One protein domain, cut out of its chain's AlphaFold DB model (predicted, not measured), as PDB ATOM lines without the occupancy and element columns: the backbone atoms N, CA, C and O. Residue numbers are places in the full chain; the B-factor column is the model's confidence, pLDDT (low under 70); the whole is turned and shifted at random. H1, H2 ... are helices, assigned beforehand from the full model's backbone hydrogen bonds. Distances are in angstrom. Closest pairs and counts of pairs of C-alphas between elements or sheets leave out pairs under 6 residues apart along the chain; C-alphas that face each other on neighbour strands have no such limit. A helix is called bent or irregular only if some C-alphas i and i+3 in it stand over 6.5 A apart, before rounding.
ATOM      1  N   ALA A  19      34.988 -40.634  20.166       91.50
ATOM      2  CA  ALA A  19      35.693 -41.678  19.416       91.50
ATOM      3  C   ALA A  19      34.724 -42.661  18.730       91.50
ATOM      4  O   ALA A  19      34.830 -42.913  17.537       91.50
ATOM      5  N   GLN A  20      33.704 -43.137  19.452       94.06
ATOM      6  CA  GLN A  20      32.701 -44.047  18.886       94.06
ATOM      7  C   GLN A  20      31.870 -43.379  17.777       94.06
ATOM      8  O   GLN A  20      31.498 -44.019  16.789       94.06
ATOM      9  N   SER A  21      31.586 -42.084  17.933       94.56
ATOM     10  CA  SER A  21      30.882 -41.285  16.926       94.56
ATOM     11  C   SER A  21      31.740 -41.087  15.675       94.56
ATOM     12  O   SER A  21      31.230 -41.200  14.561       94.56
ATOM     13  N   GLN A  22      33.043 -40.857  15.851       92.81
ATOM     14  CA  GLN A  22      34.012 -40.760  14.765       92.81
ATOM     15  C   GLN A  22      34.122 -42.078  13.989       92.81
ATOM     16  O   GLN A  22      34.003 -42.061  12.765       92.81
ATOM     17  N   ASP A  23      34.254 -43.217  14.672       95.50
ATOM     18  CA  ASP A  23      34.313 -44.534  14.022       95.50
ATOM     19  C   ASP A  23      33.046 -44.816  13.202       95.50
ATOM     20  O   ASP A  23      33.112 -45.245  12.049       95.50
ATOM     21  N   SER A  24      31.876 -44.509  13.775       97.19
ATOM     22  CA  SER A  24      30.585 -44.669  13.096       97.19
ATOM     23  C   SER A  24      30.475 -43.768  11.861       97.19
ATOM     24  O   SER A  24      29.964 -44.191  10.823       97.19
ATOM     25  N   PHE A  25      30.981 -42.535  11.949       96.75
ATOM     26  CA  PHE A  25      31.017 -41.594  10.832       96.75
ATOM     27  C   PHE A  25      31.924 -42.084   9.699       96.75
ATOM     28  O   PHE A  25      31.500 -42.060   8.544       96.75
ATOM     29  N   LEU A  26      33.131 -42.559  10.016       96.06
ATOM     30  CA  LEU A  26      34.082 -43.067   9.023       96.06
ATOM     31  C   LEU A  26      33.556 -44.328   8.331       96.06
ATOM     32  O   LEU A  26      33.659 -44.445   7.112       96.06
ATOM     33  N   ALA A  27      32.921 -45.234   9.079       97.00
ATOM     34  CA  ALA A  27      32.276 -46.415   8.510       97.00
ATOM     35  C   ALA A  27      31.132 -46.049   7.545       97.00
ATOM     36  O   ALA A  27      30.957 -46.701   6.516       97.00
ATOM     37  N   ALA A  28      30.366 -44.998   7.858       98.19
ATOM     38  CA  ALA A  28      29.283 -44.508   7.008       98.19
ATOM     39  C   ALA A  28      29.769 -43.672   5.806       98.19
ATOM     40  O   ALA A  28      29.055 -43.578   4.809       98.19
ATOM     41  N   ASN A  29      30.964 -43.077   5.882       97.44
ATOM     42  CA  ASN A  29      31.509 -42.155   4.881       97.44
ATOM     43  C   ASN A  29      32.948 -42.545   4.489       97.44
ATOM     44  O   ASN A  29      33.886 -41.799   4.768       97.44
ATOM     45  N   PRO A  30      33.157 -43.690   3.819       96.88
ATOM     46  CA  PRO A  30      34.499 -44.194   3.527       96.88
ATOM     47  C   PRO A  30      35.336 -43.253   2.646       96.88
ATOM     48  O   PRO A  30      36.548 -43.184   2.822       96.88
ATOM     49  N   SER A  31      34.710 -42.467   1.761       97.06
ATOM     50  CA  SER A  31      35.407 -41.463   0.938       97.06
ATOM     51  C   SER A  31      35.988 -40.304   1.751       97.06
ATOM     52  O   SER A  31      36.768 -39.515   1.230       97.06
ATOM     53  N   PHE A  32      35.629 -40.167   3.031       95.50
ATOM     54  CA  PHE A  32      36.287 -39.208   3.912       95.50
ATOM     55  C   PHE A  32      37.785 -39.518   4.050       95.50
ATOM     56  O   PHE A  32      38.592 -38.596   4.139       95.50
ATOM     57  N   ALA A  33      38.176 -40.797   3.977       93.75
ATOM     58  CA  ALA A  33      39.581 -41.201   4.004       93.75
ATOM     59  C   ALA A  33      40.395 -40.630   2.827       93.75
ATOM     60  O   ALA A  33      41.594 -40.402   2.972       93.75
ATOM     61  N   ASP A  34      39.750 -40.311   1.700       96.88
ATOM     62  CA  ASP A  34      40.407 -39.677   0.549       96.88
ATOM     63  C   ASP A  34      40.893 -38.249   0.872       96.88
ATOM     64  O   ASP A  34      41.690 -37.668   0.134       96.88
ATOM     65  N   THR A  35      40.436 -37.676   1.992       96.94
ATOM     66  CA  THR A  35      40.829 -36.346   2.471       96.94
ATOM     67  C   THR A  35      41.991 -36.363   3.467       96.94
ATOM     68  O   THR A  35      42.338 -35.302   3.976       96.94
ATOM     69  N   ALA A  36      42.653 -37.507   3.694       95.62
ATOM     70  CA  ALA A  36      43.782 -37.646   4.631       95.62
ATOM     71  C   ALA A  36      44.923 -36.631   4.402       95.62
ATOM     72  O   ALA A  36      45.609 -36.230   5.339       95.62
ATOM     73  N   ILE A  37      45.078 -36.136   3.169       96.94
ATOM     74  CA  ILE A  37      46.009 -35.046   2.843       96.94
ATOM     75  C   ILE A  37      45.747 -33.763   3.656       96.94
ATOM     76  O   ILE A  37      46.669 -32.994   3.923       96.94
ATOM     77  N   LEU A  38      44.503 -33.515   4.073       95.25
ATOM     78  CA  LEU A  38      44.144 -32.381   4.923       95.25
ATOM     79  C   LEU A  38      44.638 -32.571   6.360       95.25
ATOM     80  O   LEU A  38      45.059 -31.593   6.977       95.25
ATOM     81  N   ASP A  39      44.628 -33.801   6.876       94.94
ATOM     82  CA  ASP A  39      45.164 -34.126   8.204       94.94
ATOM     83  C   ASP A  39      46.689 -33.985   8.224       94.94
ATOM     84  O   ASP A  39      47.259 -33.415   9.161       94.94
ATOM     85  N   GLU A  40      47.351 -34.433   7.153       96.25
ATOM     86  CA  GLU A  40      48.787 -34.226   6.948       96.25
ATOM     87  C   GLU A  40      49.119 -32.731   6.916       96.25
ATOM     88  O   GLU A  40      49.967 -32.276   7.684       96.25
ATOM     89  N   LEU A  41      48.389 -31.950   6.111       96.06
ATOM     90  CA  LEU A  41      48.574 -30.504   6.009       96.06
ATOM     91  C   LEU A  41      48.307 -29.796   7.345       96.06
ATOM     92  O   LEU A  41      49.055 -28.895   7.728       96.06
ATOM     93  N   ARG A  42      47.256 -30.189   8.075       95.31
ATOM     94  CA  ARG A  42      46.960 -29.648   9.408       95.31
ATOM     95  C   ARG A  42      48.132 -29.891  10.347       95.31
ATOM     96  O   ARG A  42      48.578 -28.951  11.000       95.31
ATOM     97  N   THR A  43      48.650 -31.115  10.365       96.12
ATOM     98  CA  THR A  43      49.751 -31.517  11.242       96.12
ATOM     99  C   THR A  43      51.051 -30.790  10.890       96.12
ATOM    100  O   THR A  43      51.729 -30.293  11.789       96.12
ATOM    101  N   SER A  44      51.400 -30.693   9.602       96.62
ATOM    102  CA  SER A  44      52.686 -30.139   9.164       96.62
ATOM    103  C   SER A  44      52.709 -28.609   9.096       96.62
ATOM    104  O   SER A  44      53.684 -27.993   9.513       96.62
ATOM    105  N   GLU A  45      51.643 -27.976   8.600       97.50
ATOM    106  CA  GLU A  45      51.626 -26.533   8.316       97.50
ATOM    107  C   GLU A  45      50.849 -25.709   9.350       97.50
ATOM    108  O   GLU A  45      51.103 -24.509   9.513       97.50
ATOM    109  N   TYR A  46      49.905 -26.332  10.061       96.25
ATOM    110  CA  TYR A  46      48.966 -25.642  10.951       96.25
ATOM    111  C   TYR A  46      48.911 -26.221  12.371       96.25
ATOM    112  O   TYR A  46      48.035 -25.826  13.142       96.25
ATOM    113  N   GLY A  47      49.874 -27.064  12.766       94.94
ATOM    114  CA  GLY A  47      49.869 -27.773  14.056       94.94
ATOM    115  C   GLY A  47      49.824 -26.864  15.292       94.94
ATOM    116  O   GLY A  47      49.454 -27.293  16.383       94.94
ATOM    117  N   ARG A  48      50.113 -25.565  15.126       94.25
ATOM    118  CA  ARG A  48      49.902 -24.547  16.167       94.25
ATOM    119  C   ARG A  48      48.454 -24.465  16.658       94.25
ATOM    120  O   ARG A  48      48.263 -24.144  17.822       94.25
ATOM    121  N   LEU A  49      47.470 -24.767  15.803       94.06
ATOM    122  CA  LEU A  49      46.056 -24.810  16.186       94.06
ATOM    123  C   LEU A  49      45.789 -25.938  17.184       94.06
ATOM    124  O   LEU A  49      45.075 -25.738  18.159       94.06
ATOM    125  N   ASP A  50      46.394 -27.107  16.976       91.94
ATOM    126  CA  ASP A  50      46.252 -28.234  17.901       91.94
ATOM    127  C   ASP A  50      46.994 -27.960  19.213       91.94
ATOM    128  O   ASP A  50      46.477 -28.242  20.291       91.94
ATOM    129  N   ALA A  51      48.174 -27.334  19.134       92.44
ATOM    130  CA  ALA A  51      48.960 -26.958  20.307       92.44
ATOM    131  C   ALA A  51      48.241 -25.944  21.216       92.44
ATOM    132  O   ALA A  51      48.377 -26.018  22.439       92.44
ATOM    133  N   SER A  52      47.485 -25.001  20.644       91.56
ATOM    134  CA  SER A  52      46.675 -24.042  21.408       91.56
ATOM    135  C   SER A  52      45.257 -24.538  21.710       91.56
ATOM    136  O   SER A  52      44.590 -23.985  22.587       91.56
ATOM    137  N   GLY A  53      44.804 -25.597  21.037       88.69
ATOM    138  CA  GLY A  53      43.423 -26.071  21.101       88.69
ATOM    139  C   GLY A  53      42.431 -25.132  20.406       88.69
ATOM    140  O   GLY A  53      41.254 -25.115  20.770       88.69
ATOM    141  N   ASP A  54      42.900 -24.339  19.441       89.56
ATOM    142  CA  ASP A  54      42.081 -23.379  18.708       89.56
ATOM    143  C   ASP A  54      41.369 -24.027  17.516       89.56
ATOM    144  O   ASP A  54      41.935 -24.802  16.738       89.56
ATOM    145  N   VAL A  55      40.113 -23.626  17.319       89.38
ATOM    146  CA  VAL A  55      39.317 -23.979  16.141       89.38
ATOM    147  C   VAL A  55      39.047 -22.707  15.351       89.38
ATOM    148  O   VAL A  55      38.352 -21.806  15.817       89.38
ATOM    149  N   TYR A  56      39.600 -22.634  14.143       88.81
ATOM    150  CA  TYR A  56      39.454 -21.482  13.263       88.81
ATOM    151  C   TYR A  56      38.431 -21.770  12.162       88.81
ATOM    152  O   TYR A  56      38.651 -22.647  11.332       88.81
ATOM    153  N   LEU A  57      37.317 -21.033  12.164       89.25
ATOM    154  CA  LEU A  57      36.219 -21.206  11.200       89.25
ATOM    155  C   LEU A  57      36.029 -20.004  10.262       89.25
ATOM    156  O   LEU A  57      35.312 -20.119   9.273       89.25
ATOM    157  N   ASP A  58      36.681 -18.867  10.525       88.44
ATOM    158  CA  ASP A  58      36.535 -17.637   9.730       88.44
ATOM    159  C   ASP A  58      37.517 -17.573   8.546       88.44
ATOM    160  O   ASP A  58      38.250 -16.606   8.356       88.44
ATOM    161  N   TYR A  59      37.548 -18.620   7.720       81.69
ATOM    162  CA  TYR A  59      38.428 -18.655   6.544       81.69
ATOM    163  C   TYR A  59      38.010 -17.658   5.447       81.69
ATOM    164  O   TYR A  59      38.782 -17.383   4.527       81.69
ATOM    165  N   THR A  60      36.792 -17.111   5.534       85.50
ATOM    166  CA  THR A  60      36.263 -16.099   4.613       85.50
ATOM    167  C   THR A  60      36.821 -14.704   4.875       85.50
ATOM    168  O   THR A  60      36.948 -13.926   3.931       85.50
ATOM    169  N   GLY A  61      37.164 -14.382   6.129       81.44
ATOM    170  CA  GLY A  61      37.823 -13.126   6.491       81.44
ATOM    171  C   GLY A  61      39.318 -13.109   6.156       81.44
ATOM    172  O   GLY A  61      39.886 -12.048   5.897       81.44
ATOM    173  N   GLY A  62      39.951 -14.282   6.109       79.75
ATOM    174  CA  GLY A  62      41.341 -14.463   5.710       79.75
ATOM    175  C   GLY A  62      41.826 -15.881   5.996       79.75
ATOM    176  O   GLY A  62      41.348 -16.548   6.906       79.75
ATOM    177  N   SER A  63      42.784 -16.370   5.212       86.56
ATOM    178  CA  SER A  63      43.417 -17.663   5.497       86.56
ATOM    179  C   SER A  63      44.518 -17.517   6.544       86.56
ATOM    180  O   SER A  63      45.196 -16.490   6.627       86.56
ATOM    181  N   LEU A  64      44.729 -18.572   7.328       91.69
ATOM    182  CA  LEU A  64      45.904 -18.687   8.183       91.69
ATOM    183  C   LEU A  64      47.151 -18.909   7.320       91.69
ATOM    184  O   LEU A  64      47.091 -19.593   6.304       91.69
ATOM    185  N   TYR A  65      48.292 -18.373   7.750       93.06
ATOM    186  CA  TYR A  65      49.569 -18.662   7.096       93.06
ATOM    187  C   TYR A  65      50.056 -20.078   7.432       93.06
ATOM    188  O   TYR A  65      49.920 -20.538   8.566       93.06
TER     189      TYR A  65
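What this domain is: This is residues 19 to 65 of the 102 residues of an uncharacterized protein of Actinobacteria bacterium (UniProt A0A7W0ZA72). An open, U-shaped frame of three helices: the long kinked helix H2 makes the base, H1 rises from its first end, and the short H3 rises beyond its last end on the same side, with the space between H1 and H3 empty. After H3, residues 53 to 65 form a tail that loops out, where residues 57 to 63 stand free, and turns back toward the last end of H2. The printed part has 47 residues with three named helices in the order H1, H2, H3 and no named strand; the class is all helix. The whole is loose, with a radius of gyration of the C-alphas of 13.1 A, and elongated, spanning 32 by 21 by 19 A.

How they stand to each other: H2, residues 30 to 45, has a kink of 35 degrees near residue 37 and is irregular, with C-alphas 34 and 37 7.6 A apart. H1, residues 19 to 28, is close to H2 but not clearly touching; their closest C-alphas, those of Leu 26 and Phe 32, are 6.8 A apart. H1 and H2 run opposite ways at a steep tilt of 52 degrees. H3, residues 48 to 52, and H2 are near each other, with 5 pairs of C-alphas within 10 A and the closest at 8.2 A. H1 and H3 are apart. In H1 and H3 every O i to N i+4 pair is within hydrogen-bond range; in H2, 6 of 12 are, beside 10 of 13 O i to N i+3 pairs.

Where its parts are: H2 measures 25.1 A from C-alpha 30 at (34.499, -44.194, 3.527) to C-alpha 45 at (51.626, -26.533, 8.316). H1 measures 14.2 A and begins with C-alpha 19 at (35.693, -41.678, 19.416). H3 measures 6.2 A and ends with C-alpha 52 at (46.675, -24.042, 21.408).

The domain as a whole: The two C-alphas farthest apart, those of Ala 27 and Gly 61, are 33.8 A apart. The links H1 to H2 and H2 to H3 are tight. The printed part has no cut. Its mean pLDDT is 93.1, and no printed residue is under 70.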